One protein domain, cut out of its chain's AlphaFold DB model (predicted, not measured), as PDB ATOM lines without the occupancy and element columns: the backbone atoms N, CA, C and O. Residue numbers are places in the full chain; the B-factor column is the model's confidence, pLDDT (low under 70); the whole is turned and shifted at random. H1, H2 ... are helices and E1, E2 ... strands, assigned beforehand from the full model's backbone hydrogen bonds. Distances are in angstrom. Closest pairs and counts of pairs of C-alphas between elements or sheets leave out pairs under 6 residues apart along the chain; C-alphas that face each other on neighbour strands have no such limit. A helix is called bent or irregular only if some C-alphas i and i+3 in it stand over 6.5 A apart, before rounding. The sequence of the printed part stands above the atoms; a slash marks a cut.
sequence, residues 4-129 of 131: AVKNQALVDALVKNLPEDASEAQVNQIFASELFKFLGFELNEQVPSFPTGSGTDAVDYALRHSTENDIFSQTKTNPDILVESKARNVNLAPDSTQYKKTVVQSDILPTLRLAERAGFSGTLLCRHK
ATOM      1  N   ALA A   4      26.933  24.452 -21.492       55.59
ATOM      2  CA  ALA A   4      27.910  24.586 -22.569       55.59
ATOM      3  C   ALA A   4      27.686  25.840 -23.440       55.59
ATOM      4  O   ALA A   4      28.647  26.500 -23.829       55.59
ATOM      5  N   VAL A   5      26.429  26.219 -23.698       62.22
ATOM      6  CA  VAL A   5      26.093  27.399 -24.518       62.22
ATOM      7  C   VAL A   5      26.376  28.696 -23.754       62.22
ATOM      8  O   VAL A   5      26.892  29.649 -24.337       62.22
ATOM      9  N   LYS A   6      26.118  28.722 -22.437       60.50
ATOM     10  CA  LYS A   6      26.442  29.875 -21.575       60.50
ATOM     11  C   LYS A   6      27.950  30.140 -21.515       60.50
ATOM     12  O   LYS A   6      28.372  31.289 -21.596       60.50
ATOM     13  N   ASN A   7      28.754  29.077 -21.439       69.38
ATOM     14  CA  ASN A   7      30.213  29.186 -21.478       69.38
ATOM     15  C   ASN A   7      30.705  29.779 -22.807       69.38
ATOM     16  O   ASN A   7      31.609  30.610 -22.803       69.38
ATOM     17  N   GLN A   8      30.103  29.394 -23.937       73.56
ATOM     18  CA  GLN A   8      30.535  29.884 -25.247       73.56
ATOM     19  C   GLN A   8      30.249  31.379 -25.446       73.56
ATOM     20  O   GLN A   8      31.096  32.078 -25.989       73.56
ATOM     21  N   ALA A   9      29.098  31.881 -24.986       74.06
ATOM     22  CA  ALA A   9      28.758  33.303 -25.094       74.06
ATOM     23  C   ALA A   9      29.741  34.192 -24.310       74.06
ATOM     24  O   ALA A   9      30.231  35.191 -24.839       74.06
ATOM     25  N   LEU A  10      30.101  33.779 -23.089       71.12
ATOM     26  CA  LEU A  10      31.094  34.474 -22.268       71.12
ATOM     27  C   LEU A  10      32.486  34.464 -22.919       71.12
ATOM     28  O   LEU A  10      33.173  35.485 -22.948       71.12
ATOM     29  N   VAL A  11      32.895  33.315 -23.465       70.75
ATOM     30  CA  VAL A  11      34.169  33.176 -24.185       70.75
ATOM     31  C   VAL A  11      34.187  34.046 -25.441       70.75
ATOM     32  O   VAL A  11      35.182  34.719 -25.696       70.75
ATOM     33  N   ASP A  12      33.098  34.093 -26.205       76.00
ATOM     34  CA  ASP A  12      33.004  34.911 -27.416       76.00
ATOM     35  C   ASP A  12      33.046  36.410 -27.095       76.00
ATOM     36  O   ASP A  12      33.759  37.160 -27.768       76.00
ATOM     37  N   ALA A  13      32.363  36.841 -26.031       69.88
ATOM     38  CA  ALA A  13      32.437  38.215 -25.543       69.88
ATOM     39  C   ALA A  13      33.879  38.626 -25.207       69.88
ATOM     40  O   ALA A  13      34.315  39.705 -25.597       69.88
ATOM     41  N   LEU A  14      34.634  37.745 -24.544       67.12
ATOM     42  CA  LEU A  14      36.002  38.016 -24.103       67.12
ATOM     43  C   LEU A  14      37.048  37.909 -25.226       67.12
ATOM     44  O   LEU A  14      37.975  38.713 -25.294       67.12
ATOM     45  N   VAL A  15      36.939  36.887 -26.077       67.81
ATOM     46  CA  VAL A  15      37.989  36.513 -27.039       67.81
ATOM     47  C   VAL A  15      37.747  37.120 -28.415       67.81
ATOM     48  O   VAL A  15      38.707  37.504 -29.077       67.81
ATOM     49  N   LYS A  16      36.488  37.207 -28.861       75.62
ATOM     50  CA  LYS A  16      36.153  37.659 -30.220       75.62
ATOM     51  C   LYS A  16      35.718  39.118 -30.257       75.62
ATOM     52  O   LYS A  16      36.086  39.835 -31.180       75.62
ATOM     53  N   ASN A  17      34.923  39.539 -29.275       78.62
ATOM     54  CA  ASN A  17      34.222  40.822 -29.343       78.62
ATOM     55  C   ASN A  17      34.933  41.945 -28.592       78.62
ATOM     56  O   ASN A  17      34.692  43.111 -28.893       78.62
ATOM     57  N   LEU A  18      35.794  41.615 -27.628       77.56
ATOM     58  CA  LEU A  18      36.564  42.603 -26.887       77.56
ATOM     59  C   LEU A  18      37.896  42.873 -27.617       77.56
ATOM     60  O   LEU A  18      38.672  41.934 -27.796       77.56
ATOM     61  N   PRO A  19      38.195  44.117 -28.038       81.25
ATOM     62  CA  PRO A  19      39.518  44.493 -28.553       81.25
ATOM     63  C   PRO A  19      40.630  44.322 -27.506       81.25
ATOM     64  O   PRO A  19      40.357  44.287 -26.305       81.25
ATOM     65  N   GLU A  20      41.894  44.197 -27.921       78.75
ATOM     66  CA  GLU A  20      43.033  44.122 -26.981       78.75
ATOM     67  C   GLU A  20      43.242  45.432 -26.205       78.75
ATOM     68  O   GLU A  20      43.616  45.419 -25.034       78.75
ATOM     69  N   ASP A  21      42.931  46.557 -26.839       81.00
ATOM     70  CA  ASP A  21      42.998  47.917 -26.308       81.00
ATOM     71  C   ASP A  21      41.640  48.426 -25.797       81.00
ATOM     72  O   ASP A  21      41.452  49.630 -25.620       81.00
ATOM     73  N   ALA A  22      40.689  47.516 -25.546       79.75
ATOM     74  CA  ALA A  22      39.344  47.870 -25.115       79.75
ATOM     75  C   ALA A  22      39.360  48.772 -23.873       79.75
ATOM     76  O   ALA A  22      39.891  48.413 -22.817       79.75
ATOM     77  N   SER A  23      38.716  49.929 -24.011       84.94
ATOM     78  CA  SER A  23      38.471  50.877 -22.926       84.94
ATOM     79  C   SER A  23      37.541  50.296 -21.856       84.94
ATOM     80  O   SER A  23      36.806  49.340 -22.103       84.94
ATOM     81  N   GLU A  24      37.511  50.915 -20.673       80.25
ATOM     82  CA  GLU A  24      36.583  50.559 -19.585       80.25
ATOM     83  C   GLU A  24      35.123  50.522 -20.055       80.25
ATOM     84  O   GLU A  24      34.391  49.582 -19.753       80.25
ATOM     85  N   ALA A  25      34.718  51.495 -20.877       84.50
ATOM     86  CA  ALA A  25      33.374  51.557 -21.442       84.50
ATOM     87  C   ALA A  25      33.062  50.346 -22.338       84.50
ATOM     88  O   ALA A  25      31.977  49.773 -22.250       84.50
ATOM     89  N   GLN A  26      34.020  49.920 -23.167       83.31
ATOM     90  CA  GLN A  26      33.859  48.743 -24.024       83.31
ATOM     91  C   GLN A  26      33.828  47.449 -23.207       83.31
ATOM     92  O   GLN A  26      33.024  46.570 -23.505       83.31
ATOM     93  N   VAL A  27      34.643  47.337 -22.153       82.62
ATOM     94  CA  VAL A  27      34.613  46.192 -21.226       82.62
ATOM     95  C   VAL A  27      33.256  46.100 -20.526       82.62
ATOM     96  O   VAL A  27      32.631  45.038 -20.545       82.62
ATOM     97  N   ASN A  28      32.748  47.210 -19.987       82.69
ATOM     98  CA  ASN A  28      31.429  47.251 -19.357       82.69
ATOM     99  C   ASN A  28      30.307  46.889 -20.343       82.69
ATOM    100  O   ASN A  28      29.443  46.071 -20.032       82.69
ATOM    101  N   GLN A  29      30.335  47.438 -21.558       82.94
ATOM    102  CA  GLN A  29      29.286  47.199 -22.549       82.94
ATOM    103  C   GLN A  29      29.286  45.764 -23.101       82.94
ATOM    104  O   GLN A  29      28.218  45.193 -23.314       82.94
ATOM    105  N   ILE A  30      30.463  45.197 -23.376       81.06
ATOM    106  CA  ILE A  30      30.600  43.934 -24.120       81.06
ATOM    107  C   ILE A  30      30.691  42.738 -23.175       81.06
ATOM    108  O   ILE A  30      30.117  41.688 -23.456       81.06
ATOM    109  N   PHE A  31      31.411  42.877 -22.061       82.00
ATOM    110  CA  PHE A  31      31.762  41.747 -21.206       82.00
ATOM    111  C   PHE A  31      30.921  41.669 -19.930       82.00
ATOM    112  O   PHE A  31      30.458  40.583 -19.587       82.00
ATOM    113  N   ALA A  32      30.672  42.792 -19.246       84.00
ATOM    114  CA  ALA A  32      29.983  42.767 -17.951       84.00
ATOM    115  C   ALA A  32      28.575  42.151 -18.052       84.00
ATOM    116  O   ALA A  32      28.224  41.280 -17.260       84.00
ATOM    117  N   SER A  33      27.810  42.508 -19.091       82.56
ATOM    118  CA  SER A  33      26.472  41.945 -19.339       82.56
ATOM    119  C   SER A  33      26.485  40.419 -19.504       82.56
ATOM    120  O   SER A  33      25.667  39.717 -18.905       82.56
ATOM    121  N   GLU A  34      27.435  39.880 -20.273       83.00
ATOM    122  CA  GLU A  34      27.547  38.432 -20.487       83.00
ATOM    123  C   GLU A  34      28.038  37.705 -19.233       83.00
ATOM    124  O   GLU A  34      27.557  36.613 -18.920       83.00
ATOM    125  N   LEU A  35      28.922  38.332 -18.454       83.38
ATOM    126  CA  LEU A  35      29.335  37.796 -17.164       83.38
ATOM    127  C   LEU A  35      28.170  37.726 -16.173       83.38
ATOM    128  O   LEU A  35      28.012  36.711 -15.502       83.38
ATOM    129  N   PHE A  36      27.343  38.767 -16.070       87.50
ATOM    130  CA  PHE A  36      26.228  38.782 -15.119       87.50
ATOM    131  C   PHE A  36      25.208  37.690 -15.448       87.50
ATOM    132  O   PHE A  36      24.820  36.930 -14.560       87.50
ATOM    133  N   LYS A  37      24.884  37.506 -16.735       84.94
ATOM    134  CA  LYS A  37      24.055  36.383 -17.208       84.94
ATOM    135  C   LYS A  37      24.683  35.024 -16.902       84.94
ATOM    136  O   LYS A  37      23.976  34.079 -16.545       84.94
ATOM    137  N   PHE A  38      26.002  34.903 -17.057       81.81
ATOM    138  CA  PHE A  38      26.731  33.677 -16.740       81.81
ATOM    139  C   PHE A  38      26.660  33.341 -15.244       81.81
ATOM    140  O   PHE A  38      26.404  32.193 -14.886       81.81
ATOM    141  N   LEU A  39      26.820  34.353 -14.388       82.56
ATOM    142  CA  LEU A  39      26.680  34.247 -12.935       82.56
ATOM    143  C   LEU A  39      25.223  34.042 -12.482       82.56
ATOM    144  O   LEU A  39      24.996  33.700 -11.326       82.56
ATOM    145  N   GLY A  40      24.256  34.187 -13.392       88.06
ATOM    146  CA  GLY A  40      22.838  33.941 -13.140       88.06
ATOM    147  C   GLY A  40      22.050  35.161 -12.674       88.06
ATOM    148  O   GLY A  40      20.929  34.978 -12.219       88.06
ATOM    149  N   PHE A  41      22.606  36.371 -12.787       89.88
ATOM    150  CA  PHE A  41      21.915  37.606 -12.423       89.88
ATOM    151  C   PHE A  41      21.034  38.121 -13.562       89.88
ATOM    152  O   PHE A  41      21.491  38.306 -14.694       89.88
ATOM    153  N   GLU A  42      19.791  38.445 -13.231       91.31
ATOM    154  CA  GLU A  42      18.831  39.080 -14.136       91.31
ATOM    155  C   GLU A  42      18.992  40.614 -14.161       91.31
ATOM    156  O   GLU A  42      19.673  41.208 -13.327       91.31
ATOM    157  N   LEU A  43      18.368  41.301 -15.126       89.44
ATOM    158  CA  LEU A  43      18.532  42.759 -15.293       89.44
ATOM    159  C   LEU A  43      18.058  43.578 -14.079       89.44
ATOM    160  O   LEU A  43      18.630  44.617 -13.766       89.44
ATOM    161  N   ASN A  44      17.017  43.121 -13.385       91.25
ATOM    162  CA  ASN A  44      16.491  43.759 -12.171       91.25
ATOM    163  C   ASN A  44      17.327  43.461 -10.909       91.25
ATOM    164  O   ASN A  44      17.032  44.009  -9.842       91.25
ATOM    165  N   GLU A  45      18.346  42.613 -11.040       93.69
ATOM    166  CA  GLU A  45      19.323  42.225 -10.018       93.69
ATOM    167  C   GLU A  45      20.671  42.936 -10.212       93.69
ATOM    168  O   GLU A  45      21.646  42.644  -9.520       93.69
ATOM    169  N   GLN A  46      20.719  43.887 -11.145       93.38
ATOM    170  CA  GLN A  46      21.890  44.670 -11.512       93.38
ATOM    171  C   GLN A  46      21.596  46.152 -11.274       93.38
ATOM    172  O   GLN A  46      20.561  46.669 -11.696       93.38
ATOM    173  N   VAL A  47      22.513  46.861 -10.618       92.81
ATOM    174  CA  VAL A  47      22.407  48.309 -10.397       92.81
ATOM    175  C   VAL A  47      23.685  48.980 -10.897       92.81
ATOM    176  O   VAL A  47      24.732  48.763 -10.290       92.81
ATOM    177  N   PRO A  48      23.630  49.775 -11.981       92.38
ATOM    178  CA  PRO A  48      24.790  50.518 -12.462       92.38
ATOM    179  C   PRO A  48      25.110  51.710 -11.552       92.38
ATOM    180  O   PRO A  48      24.217  52.233 -10.879       92.38
ATOM    181  N   SER A  49      26.362  52.168 -11.587       90.50
ATOM    182  CA  SER A  49      26.851  53.354 -10.864       90.50
ATOM    183  C   SER A  49      26.460  53.328  -9.382       90.50
ATOM    184  O   SER A  49      25.864  54.271  -8.854       90.50
ATOM    185  N   PHE A  50      26.733  52.202  -8.718       87.44
ATOM    186  CA  PHE A  50      26.275  51.961  -7.356       87.44
ATOM    187  C   PHE A  50      27.140  52.730  -6.344       87.44
ATOM    188  O   PHE A  50      28.350  52.494  -6.286       87.44
ATOM    189  N   PRO A  51      26.552  53.611  -5.514       86.00
ATOM    190  CA  PRO A  51      27.308  54.392  -4.544       86.00
ATOM    191  C   PRO A  51      27.857  53.498  -3.429       86.00
ATOM    192  O   PRO A  51      27.133  52.703  -2.832       86.00
ATOM    193  N   THR A  52      29.139  53.654  -3.106       77.44
ATOM    194  CA  THR A  52      29.811  52.847  -2.069       77.44
ATOM    195  C   THR A  52      29.652  53.420  -0.659       77.44
ATOM    196  O   THR A  52      29.922  52.729   0.323       77.44
ATOM    197  N   GLY A  53      29.163  54.659  -0.544       70.62
ATOM    198  CA  GLY A  53      28.991  55.375   0.722       70.62
ATOM    199  C   GLY A  53      30.197  56.229   1.132       70.62
ATOM    200  O   GLY A  53      30.051  57.077   2.011       70.62
ATOM    201  N   SER A  54      31.346  56.076   0.465       65.06
ATOM    202  CA  SER A  54      32.509  56.962   0.598       65.06
ATOM    203  C   SER A  54      32.375  58.152  -0.361       65.06
ATOM    204  O   SER A  54      32.799  58.111  -1.508       65.06
ATOM    205  N   GLY A  55      31.726  59.234   0.081       67.69
ATOM    206  CA  GLY A  55      31.646  60.478  -0.699       67.69
ATOM    207  C   GLY A  55      30.971  60.315  -2.071       67.69
ATOM    208  O   GLY A  55      29.809  59.920  -2.148       67.69
ATOM    209  N   THR A  56      31.679  60.675  -3.147       64.94
ATOM    210  CA  THR A  56      31.202  60.565  -4.540       64.94
ATOM    211  C   THR A  56      31.548  59.231  -5.202       64.94
ATOM    212  O   THR A  56      31.273  59.063  -6.390       64.94
ATOM    213  N   ASP A  57      32.157  58.298  -4.470       75.88
ATOM    214  CA  ASP A  57      32.707  57.082  -5.056       75.88
ATOM    215  C   ASP A  57      31.601  56.059  -5.331       75.88
ATOM    216  O   ASP A  57      30.842  55.637  -4.446       75.88
ATOM    217  N   ALA A  58      31.517  55.645  -6.592       83.56
ATOM    218  CA  ALA A  58      30.582  54.647  -7.077       83.56
ATOM    219  C   ALA A  58      31.335  53.593  -7.886       83.56
ATOM    220  O   ALA A  58      32.263  53.924  -8.621       83.56
ATOM    221  N   VAL A  59      30.913  52.339  -7.751       84.38
ATOM    222  CA  VAL A  59      31.389  51.248  -8.607       84.38
ATOM    223  C   VAL A  59      30.534  51.155  -9.864       84.38
ATOM    224  O   VAL A  59      29.370  51.574  -9.862       84.38
ATOM    225  N   ASP A  60      31.080  50.557 -10.920       86.56
ATOM    226  CA  ASP A  60      30.370  50.386 -12.191       86.56
ATOM    227  C   ASP A  60      29.043  49.643 -12.024       86.56
ATOM    228  O   ASP A  60      28.023  50.099 -12.542       86.56
ATOM    229  N   TYR A  61      29.042  48.533 -11.276       89.81
ATOM    230  CA  TYR A  61      27.831  47.771 -10.977       89.81
ATOM    231  C   TYR A  61      27.823  47.201  -9.561       89.81
ATOM    232  O   TYR A  61      28.846  46.808  -9.002       89.81
ATOM    233  N   ALA A  62      26.622  47.062  -9.016       90.00
ATOM    234  CA  ALA A  62      26.332  46.176  -7.905       90.00
ATOM    235  C   ALA A  62      25.344  45.097  -8.345       90.00
ATOM    236  O   ALA A  62      24.439  45.368  -9.138       90.00
ATOM    237  N   LEU A  63      25.512  43.888  -7.813       90.38
ATOM    238  CA  LEU A  63      24.674  42.727  -8.097       90.38
ATOM    239  C   LEU A  63      24.125  42.155  -6.793       90.38
ATOM    240  O   LEU A  63      24.845  42.076  -5.792       90.38
ATOM    241  N   ARG A  64      22.861  41.738  -6.820       92.94
ATOM    242  CA  ARG A  64      22.219  41.009  -5.724       92.94
ATOM    243  C   ARG A  64      20.988  40.289  -6.242       92.94
ATOM    244  O   ARG A  64      20.167  40.920  -6.913       92.94
ATOM    245  N   HIS A  65      20.828  39.016  -5.894       92.00
ATOM    246  CA  HIS A  65      19.611  38.307  -6.276       92.00
ATOM    247  C   HIS A  65      18.382  38.938  -5.615       92.00
ATOM    248  O   HIS A  65      18.419  39.387  -4.465       92.00
ATOM    249  N   SER A  66      17.289  39.007  -6.367       90.69
ATOM    250  CA  SER A  66      16.006  39.469  -5.854       90.69
ATOM    251  C   SER A  66      15.284  38.324  -5.150       90.69
ATOM    252  O   SER A  66      15.449  37.151  -5.480       90.69
ATOM    253  N   THR A  67      14.445  38.672  -4.181       90.31
ATOM    254  CA  THR A  67      13.496  37.737  -3.564       90.31
ATOM    255  C   THR A  67      12.074  38.131  -3.951       90.31
ATOM    256  O   THR A  67      11.856  39.217  -4.485       90.31
ATOM    257  N   GLU A  68      11.092  37.274  -3.658       89.50
ATOM    258  CA  GLU A  68       9.672  37.539  -3.949       89.50
ATOM    259  C   GLU A  68       9.195  38.903  -3.416       89.50
ATOM    260  O   GLU A  68       8.385  39.568  -4.056       89.50
ATOM    261  N   ASN A  69       9.752  39.349  -2.285       92.75
ATOM    262  CA  ASN A  69       9.346  40.576  -1.597       92.75
ATOM    263  C   ASN A  69      10.406  41.689  -1.625       92.75
ATOM    264  O   ASN A  69      10.185  42.750  -1.045       92.75
ATOM    265  N   ASP A  70      11.561  41.467  -2.258       91.62
ATOM    266  CA  ASP A  70      12.657  42.438  -2.293       91.62
ATOM    267  C   ASP A  70      13.361  42.409  -3.653       91.62
ATOM    268  O   ASP A  70      14.191  41.541  -3.934       91.62
ATOM    269  N   ILE A  71      13.023  43.391  -4.489       92.88
ATOM    270  CA  ILE A  71      13.629  43.592  -5.802       92.88
ATOM    271  C   ILE A  71      14.834  44.515  -5.645       92.88
ATOM    272  O   ILE A  71      14.695  45.693  -5.303       92.88
ATOM    273  N   PHE A  72      16.025  44.008  -5.957       93.69
ATOM    274  CA  PHE A  72      17.263  44.739  -5.687       93.69
ATOM    275  C   PHE A  72      17.367  46.075  -6.429       93.69
ATOM    276  O   PHE A  72      17.745  47.082  -5.835       93.69
ATOM    277  N   SER A  73      16.966  46.136  -7.699       92.06
ATOM    278  CA  SER A  73      16.930  47.401  -8.451       92.06
ATOM    279  C   SER A  73      16.020  48.478  -7.836       92.06
ATOM    280  O   SER A  73      16.190  49.661  -8.145       92.06
ATOM    281  N   GLN A  74      15.097  48.105  -6.941       92.31
ATOM    282  CA  GLN A  74      14.256  49.034  -6.181       92.31
ATOM    283  C   GLN A  74      14.896  49.417  -4.844       92.31
ATOM    284  O   GLN A  74      14.958  50.602  -4.521       92.31
ATOM    285  N   THR A  75      15.387  48.438  -4.079       91.44
ATOM    286  CA  THR A  75      15.904  48.678  -2.721       91.44
ATOM    287  C   THR A  75      17.349  49.149  -2.692       91.44
ATOM    288  O   THR A  75      17.694  49.956  -1.835       91.44
ATOM    289  N   LYS A  76      18.194  48.685  -3.620       90.94
ATOM    290  CA  LYS A  76      19.588  49.119  -3.819       90.94
ATOM    291  C   LYS A  76      20.426  49.100  -2.536       90.94
ATOM    292  O   LYS A  76      21.266  49.967  -2.312       90.94
ATOM    293  N   THR A  77      20.200  48.114  -1.675       88.38
ATOM    294  CA  THR A  77      20.935  47.944  -0.415       88.38
ATOM    295  C   THR A  77      21.541  46.553  -0.327       88.38
ATOM    296  O   THR A  77      21.078  45.621  -0.978       88.38
ATOM    297  N   ASN A  78      22.580  46.409   0.497       86.19
ATOM    298  CA  ASN A  78      23.221  45.125   0.798       86.19
ATOM    299  C   ASN A  78      23.581  44.292  -0.448       86.19
ATOM    300  O   ASN A  78      23.136  43.154  -0.544       86.19
ATOM    301  N   PRO A  79      24.343  44.845  -1.408       87.81
ATOM    302  CA  PRO A  79      24.741  44.089  -2.589       87.81
ATOM    303  C   PRO A  79      25.607  42.881  -2.223       87.81
ATOM    304  O   PRO A  79      26.476  42.990  -1.352       87.81
ATOM    305  N   ASP A  80      25.406  41.771  -2.934       85.06
ATOM    306  CA  ASP A  80      26.200  40.544  -2.787       85.06
ATOM    307  C   ASP A  80      27.563  40.695  -3.468       85.06
ATOM    308  O   ASP A  80      28.583  40.182  -2.991       85.06
ATOM    309  N   ILE A  81      27.576  41.395  -4.611       84.56
ATOM    310  CA  ILE A  81      28.764  41.615  -5.434       84.56
ATOM    311  C   ILE A  81      28.858  43.088  -5.828       84.56
ATOM    312  O   ILE A  81      27.897  43.670  -6.325       84.56
ATOM    313  N   LEU A  82      30.039  43.674  -5.647       84.44
ATOM    314  CA  LEU A  82      30.422  44.948  -6.262       84.44
ATOM    315  C   LEU A  82      31.387  44.670  -7.417       84.44
ATOM    316  O   LEU A  82      32.279  43.825  -7.284       84.44
ATOM    317  N   VAL A  83      31.197  45.366  -8.533       82.69
ATOM    318  CA  VAL A  83      31.933  45.169  -9.782       82.69
ATOM    319  C   VAL A  83      32.521  46.497 -10.230       82.69
ATOM    320  O   VAL A  83      31.790  47.451 -10.478       82.69
ATOM    321  N   GLU A  84      33.843  46.512 -10.362       82.56
ATOM    322  CA  GLU A  84      34.614  47.597 -10.959       82.56
ATOM    323  C   GLU A  84      35.330  47.037 -12.194       82.56
ATOM    324  O   GLU A  84      36.156  46.117 -12.090       82.56
ATOM    325  N   SER A  85      35.007  47.573 -13.367       82.25
ATOM    326  CA  SER A  85      35.652  47.199 -14.619       82.25
ATOM    327  C   SER A  85      36.866  48.076 -14.871       82.25
ATOM    328  O   SER A  85      36.906  49.254 -14.526       82.25
ATOM    329  N   LYS A  86      37.878  47.494 -15.511       79.81
ATOM    330  CA  LYS A  86      39.065  48.213 -15.980       79.81
ATOM    331  C   LYS A  86      39.304  47.921 -17.451       79.81
ATOM    332  O   LYS A  86      38.842  46.901 -17.963       79.81
ATOM    333  N   ALA A  87      40.012  48.823 -18.133       78.50
ATOM    334  CA  ALA A  87      40.410  48.604 -19.518       78.50
ATOM    335  C   ALA A  87      41.208  47.297 -19.619       78.50
ATOM    336  O   ALA A  87      41.936  46.923 -18.694       78.50
ATOM    337  N   ARG A  88      41.067  46.584 -20.736       75.38
ATOM    338  CA  ARG A  88      41.587  45.215 -20.865       75.38
ATOM    339  C   ARG A  88      43.105  45.131 -20.692       75.38
ATOM    340  O   ARG A  88      43.621  44.150 -20.171       75.38
ATOM    341  N   ASN A  89      43.817  46.171 -21.104       74.12
ATOM    342  CA  ASN A  89      45.272  46.264 -21.016       74.12
ATOM    343  C   ASN A  89      45.785  46.727 -19.635       74.12
ATOM    344  O   ASN A  89      46.981  46.986 -19.477       74.12
ATOM    345  N   VAL A  90      44.915  46.843 -18.625       68.81
ATOM    346  CA  VAL A  90      45.321  47.212 -17.266       68.81
ATOM    347  C   VAL A  90      45.937  46.012 -16.556       68.81
ATOM    348  O   VAL A  90      45.315  44.967 -16.367       68.81
ATOM    349  N   ASN A  91      47.169  46.190 -16.079       67.06
ATOM    350  CA  ASN A  91      47.831  45.197 -15.246       67.06
ATOM    351  C   ASN A  91      47.206  45.158 -13.842       67.06
ATOM    352  O   ASN A  91      47.532  45.984 -12.989       67.06
ATOM    353  N   LEU A  92      46.352  44.170 -13.590       66.44
ATOM    354  CA  LEU A  92      45.747  43.903 -12.279       66.44
ATOM    355  C   LEU A  92      46.507  42.833 -11.473       66.44
ATOM    356  O   LEU A  92      45.942  42.225 -10.559       66.44
ATOM    357  N   ALA A  93      47.777  42.570 -11.803       63.19
ATOM    358  CA  ALA A  93      48.626  41.726 -10.970       63.19
ATOM    359  C   ALA A  93      48.747  42.322  -9.553       63.19
ATOM    360  O   ALA A  93      48.761  43.551  -9.406       63.19
ATOM    361  N   PRO A  94      48.856  41.475  -8.511       51.12
ATOM    362  CA  PRO A  94      49.056  41.942  -7.149       51.12
ATOM    363  C   PRO A  94      50.314  42.813  -7.119       51.12
ATOM    364  O   PRO A  94      51.272  42.550  -7.844       51.12
ATOM    365  N   ASP A  95      50.274  43.880  -6.330       65.06
ATOM    366  CA  ASP A  95      51.345  44.873  -6.176       65.06
ATOM    367  C   ASP A  95      51.588  45.858  -7.324       65.06
ATOM    368  O   ASP A  95      52.343  46.818  -7.118       65.06
ATOM    369  N   SER A  96      50.914  45.722  -8.475       67.50
ATOM    370  CA  SER A  96      51.008  46.727  -9.538       67.50
ATOM    371  C   SER A  96      50.478  48.090  -9.062       67.50
ATOM    372  O   SER A  96      49.549  48.187  -8.250       67.50
ATOM    373  N   THR A  97      51.051  49.181  -9.576       67.69
ATOM    374  CA  THR A  97      50.580  50.544  -9.270       67.69
ATOM    375  C   THR A  97      49.117  50.724  -9.675       67.69
ATOM    376  O   THR A  97      48.352  51.387  -8.978       67.69
ATOM    377  N   GLN A  98      48.706  50.100 -10.779       65.75
ATOM    378  CA  GLN A  98      47.343  50.145 -11.296       65.75
ATOM    379  C   GLN A  98      46.362  49.366 -10.409       65.75
ATOM    380  O   GLN A  98      45.250  49.838 -10.175       65.75
ATOM    381  N   TYR A  99      46.783  48.224  -9.860       59.94
ATOM    382  CA  TYR A  99      46.008  47.459  -8.886       59.94
ATOM    383  C   TYR A  99      45.796  48.270  -7.608       59.94
ATOM    384  O   TYR A  99      44.660  48.465  -7.185       59.94
ATOM    385  N   LYS A 100      46.875  48.832  -7.044       63.53
ATOM    386  CA  LYS A 100      46.804  49.688  -5.850       63.53
ATOM    387  C   LYS A 100      45.906  50.900  -6.081       63.53
ATOM    388  O   LYS A 100      45.083  51.209  -5.230       63.53
ATOM    389  N   LYS A 101      46.009  51.546  -7.246       66.56
ATOM    390  CA  LYS A 101      45.141  52.673  -7.613       66.56
ATOM    391  C   LYS A 101      43.670  52.263  -7.712       66.56
ATOM    392  O   LYS A 101      42.828  53.004  -7.235       66.56
ATOM    393  N   THR A 102      43.370  51.099  -8.287       60.03
ATOM    394  CA  THR A 102      41.993  50.589  -8.421       60.03
ATOM    395  C   THR A 102      41.391  50.225  -7.061       60.03
ATOM    396  O   THR A 102      40.275  50.617  -6.755       60.03
ATOM    397  N   VAL A 103      42.164  49.546  -6.211       60.97
ATOM    398  CA  VAL A 103      41.788  49.221  -4.824       60.97
ATOM    399  C   VAL A 103      41.516  50.487  -4.007       60.97
ATOM    400  O   VAL A 103      40.521  50.542  -3.292       60.97
ATOM    401  N   VAL A 104      42.369  51.510  -4.144       59.91
ATOM    402  CA  VAL A 104      42.222  52.803  -3.453       59.91
ATOM    403  C   VAL A 104      41.050  53.616  -3.999       59.91
ATOM    404  O   VAL A 104      40.332  54.221  -3.220       59.91
ATOM    405  N   GLN A 105      40.847  53.641  -5.319       54.38
ATOM    406  CA  GLN A 105      39.756  54.394  -5.944       54.38
ATOM    407  C   GLN A 105      38.378  53.882  -5.513       54.38
ATOM    408  O   GLN A 105      37.450  54.670  -5.396       54.38
ATOM    409  N   SER A 106      38.235  52.574  -5.314       54.62
ATOM    410  CA  SER A 106      36.927  51.966  -5.077       54.62
ATOM    411  C   SER A 106      36.686  51.573  -3.609       54.62
ATOM    412  O   SER A 106      35.678  50.929  -3.323       54.62
ATOM    413  N   ASP A 107      37.613  51.879  -2.683       53.88
ATOM    414  CA  ASP A 107      37.633  51.341  -1.304       53.88
ATOM    415  C   ASP A 107      37.415  49.803  -1.261       53.88
ATOM    416  O   ASP A 107      36.890  49.211  -0.307       53.88
ATOM    417  N   ILE A 108      37.813  49.111  -2.336       52.25
ATOM    418  CA  ILE A 108      37.628  47.670  -2.497       52.25
ATOM    419  C   ILE A 108      38.788  46.982  -1.785       52.25
ATOM    420  O   ILE A 108      39.905  46.955  -2.291       52.25
ATOM    421  N   LEU A 109      38.530  46.374  -0.621       44.22
ATOM    422  CA  LEU A 109      39.476  45.431  -0.007       44.22
ATOM    423  C   LEU A 109      39.924  44.382  -1.050       44.22
ATOM    424  O   LEU A 109      39.093  43.980  -1.864       44.22
ATOM    425  N   PRO A 110      41.181  43.898  -1.017       46.91
ATOM    426  CA  PRO A 110      41.832  43.119  -2.088       46.91
ATOM    427  C   PRO A 110      41.228  41.732  -2.432       46.91
ATOM    428  O   PRO A 110      41.891  40.898  -3.048       46.91
ATOM    429  N   THR A 111      39.969  41.458  -2.094       39.34
ATOM    430  CA  THR A 111      39.359  40.126  -2.102       39.34
ATOM    431  C   THR A 111      38.216  40.005  -3.119       39.34
ATOM    432  O   THR A 111      37.056  40.179  -2.753       39.34
ATOM    433  N   LEU A 112      38.542  39.677  -4.378       40.53
ATOM    434  CA  LEU A 112      38.010  38.536  -5.165       40.53
ATOM    435  C   LEU A 112      38.581  38.570  -6.602       40.53
ATOM    436  O   LEU A 112      38.605  39.607  -7.264       40.53
ATOM    437  N   ARG A 113      39.005  37.406  -7.112       49.38
ATOM    438  CA  ARG A 113      39.492  37.202  -8.487       49.38
ATOM    439  C   ARG A 113      38.519  36.327  -9.278       49.38
ATOM    440  O   ARG A 113      38.346  35.158  -8.945       49.38
ATOM    441  N   LEU A 114      37.972  36.846 -10.374       46.25
ATOM    442  CA  LEU A 114      37.256  36.073 -11.397       46.25
ATOM    443  C   LEU A 114      37.907  36.341 -12.763       46.25
ATOM    444  O   LEU A 114      37.359  37.032 -13.609       46.25
ATOM    445  N   ALA A 115      39.123  35.825 -12.954       41.94
ATOM    446  CA  ALA A 115      39.791  35.774 -14.265       41.94
ATOM    447  C   ALA A 115      40.830  34.636 -14.361       41.94
ATOM    448  O   ALA A 115      41.081  34.102 -15.439       41.94
ATOM    449  N   GLU A 116      41.382  34.174 -13.233       33.97
ATOM    450  CA  GLU A 116      42.453  33.167 -13.262       33.97
ATOM    451  C   GLU A 116      41.989  31.730 -13.528       33.97
ATOM    452  O   GLU A 116      42.727  30.977 -14.156       33.97
ATOM    453  N   ARG A 117      40.761  31.332 -13.154       34.38
ATOM    454  CA  ARG A 117      40.250  29.977 -13.483       34.38
ATOM    455  C   ARG A 117      39.998  29.765 -14.981       34.38
ATOM    456  O   ARG A 117      39.786  28.629 -15.389       34.38
ATOM    457  N   ALA A 118      40.051  30.832 -15.776       39.38
ATOM    458  CA  ALA A 118      39.989  30.782 -17.231       39.38
ATOM    459  C   ALA A 118      41.361  31.036 -17.901       39.38
ATOM    460  O   ALA A 118      41.434  31.044 -19.122       39.38
ATOM    461  N   GLY A 119      42.450  31.200 -17.132       34.97
ATOM    462  CA  GLY A 119      43.802  31.405 -17.673       34.97
ATOM    463  C   GLY A 119      44.123  32.840 -18.106       34.97
ATOM    464  O   GLY A 119      45.022  33.032 -18.920       34.97
ATOM    465  N   PHE A 120      43.414  33.849 -17.584       41.97
ATOM    466  CA  PHE A 120      43.541  35.235 -18.046       41.97
ATOM    467  C   PHE A 120      44.199  36.168 -17.022       41.97
ATOM    468  O   PHE A 120      43.837  36.205 -15.844       41.97
ATOM    469  N   SER A 121      45.140  36.978 -17.512       40.22
ATOM    470  CA  SER A 121      45.750  38.093 -16.788       40.22
ATOM    471  C   SER A 121      44.925  39.362 -17.012       40.22
ATOM    472  O   SER A 121      45.111  40.043 -18.012       40.22
ATOM    473  N   GLY A 122      44.041  39.675 -16.061       50.66
ATOM    474  CA  GLY A 122      43.408  40.991 -15.904       50.66
ATOM    475  C   GLY A 122      42.176  41.233 -16.777       50.66
ATOM    476  O   GLY A 122      42.293  41.413 -17.982       50.66
ATOM    477  N   THR A 123      40.985  41.292 -16.170       51.56
ATOM    478  CA  THR A 123      39.832  41.985 -16.793       51.56
ATOM    479  C   THR A 123      38.745  42.410 -15.796       51.56
ATOM    480  O   THR A 123      37.922  43.247 -16.144       51.56
ATOM    481  N   LEU A 124      38.718  41.905 -14.554       54.47
ATOM    482  CA  LEU A 124      37.657  42.287 -13.617       54.47
ATOM    483  C   LEU A 124      38.065  42.149 -12.149       54.47
ATOM    484  O   LEU A 124      38.605  41.111 -11.752       54.47
ATOM    485  N   LEU A 125      37.774  43.176 -11.345       54.00
ATOM    486  CA  LEU A 125      37.843  43.106  -9.888       54.00
ATOM    487  C   LEU A 125      36.411  43.011  -9.349       54.00
ATOM    488  O   LEU A 125      35.631  43.958  -9.432       54.00
ATOM    489  N   CYS A 126      36.060  41.847  -8.810       51.97
ATOM    490  CA  CYS A 126      34.802  41.646  -8.098       51.97
ATOM    491  C   CYS A 126      35.099  41.624  -6.600       51.97
ATOM    492  O   CYS A 126      36.162  41.165  -6.198       51.97
ATOM    493  N   ARG A 127      34.160  42.049  -5.758       49.91
ATOM    494  CA  ARG A 127      34.194  41.755  -4.319       49.91
ATOM    495  C   ARG A 127      32.901  41.068  -3.932       49.91
ATOM    496  O   ARG A 127      31.837  41.610  -4.204       49.91
ATOM    497  N   HIS A 128      32.997  39.924  -3.257       43.62
ATOM    498  CA  HIS A 128      31.855  39.349  -2.550       43.62
ATOM    499  C   HIS A 128      31.782  39.988  -1.164       43.62
ATOM    500  O   HIS A 128      32.761  39.952  -0.408       43.62
ATOM    501  N   LYS A 129      30.662  40.629  -0.834       41.75
ATOM    502  CA  LYS A 129      30.450  41.166   0.510       41.75
ATOM    503  C   LYS A 129      29.991  40.009   1.399       41.75
ATOM    504  O   LYS A 129      28.811  39.695   1.433       41.75
TER     505      LYS A 129
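What this domain is: This is residues 4 to 129 of the 131 residues of an uncharacterized protein of Okeania sp. SIO3B5 (UniProt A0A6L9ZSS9). A strongly twisted sheet of four strands has the helix H2 over one face, and H1, which comes before H2 in the chain and is not on the sheet, lies side by side with H2 as the first arm of a helical hairpin. The short helix H3 lies beside the edge strand E1, while H4 only grazes the sheet and residues 106 to 123 make a long loop before the last strand. The printed part has 126 residues, with four named helices and four named strands in the order H1 H2 E1 E2 H3 E3 H4 E4. The sheet order is E1 E2 E3 E4, antiparallel throughout, and the class is mixed, helices and strands. The whole is compact, with a radius of gyration of the C-alphas of 14.5 A and spans of 41 by 38 by 23 A.

Where its parts are: Find C-alpha 4 at (27.910, 24.586, -22.569); from there H1 runs 18.7 A through residues 4 to 17. H1 is neither bent nor irregular, but only just: C-alphas 14 and 17 are 6.2 A apart. H2, residues 24 to 39, starts at C-alpha 24 at (36.583, 50.559, -19.585) and is 20.2 A long; it has a kink of 40 degrees near residue 31 and is only just irregular, with C-alphas 30 and 33 6.6 A apart. Next come E1, residues 46 to 51, 13.1 A, and E2, residues 58 to 63, 13.3 A. H3 is residues 72 to 75, E3 residues 81 to 85, and H4 residues 97 to 105, 12.0 A long. E4, residues 124 to 128, ends at C-alpha 128 at (31.855, 39.349, -2.550).

How they stand to each other: Begin at the sheet, where E1 and E2 form a hairpin at 149 degrees, with N 49 and O 60 2.8 A apart. E2 and E3 are antiparallel at 132 degrees, with N 63 and O 81 2.8 A apart. E3 and E4 are antiparallel at 165 degrees, with N 127 and O 82 3.0 A apart. H2 is on the sheet at a height of 8.4 A, over E3 and along the strands, at 21 degrees to E3 on the local plane; this makes two layers, a helix on one face of a sheet. The closest C-alphas of H2 and E3 are those of Glu 24 and Ser 85, 6.1 A apart. Look next at H1, which is not on the sheet: it touches H2, the closest C-alphas being those of Leu 10 and Glu 34, 5.6 A apart, at a shallow tilt of 7 degrees, opposite ways. H3 only grazes the sheet with residues 72 to 74; its closest C-alpha to E1 is that of Ser 73, 5.9 A from that of Val 47. H4 only grazes the sheet with residues 99 to 105, and is apart from H1, H2 and H3. In H4 every O i to N i+4 pair is within hydrogen-bond range, in H1 9 of 10 and in H2 9 of 12; H3 is too short for such a pair.

The domain as a whole: The two C-alphas farthest apart are those of Glu 68 and Thr 97, at 43.3 A. The printed part has no cut, and the links from E3 to H4 and from H4 to E4 are long. The mean pLDDT of the printed part is 72.9; look for values under 70 at residues 4 to 7, 13 to 15, 54 to 56 and 90 to 129.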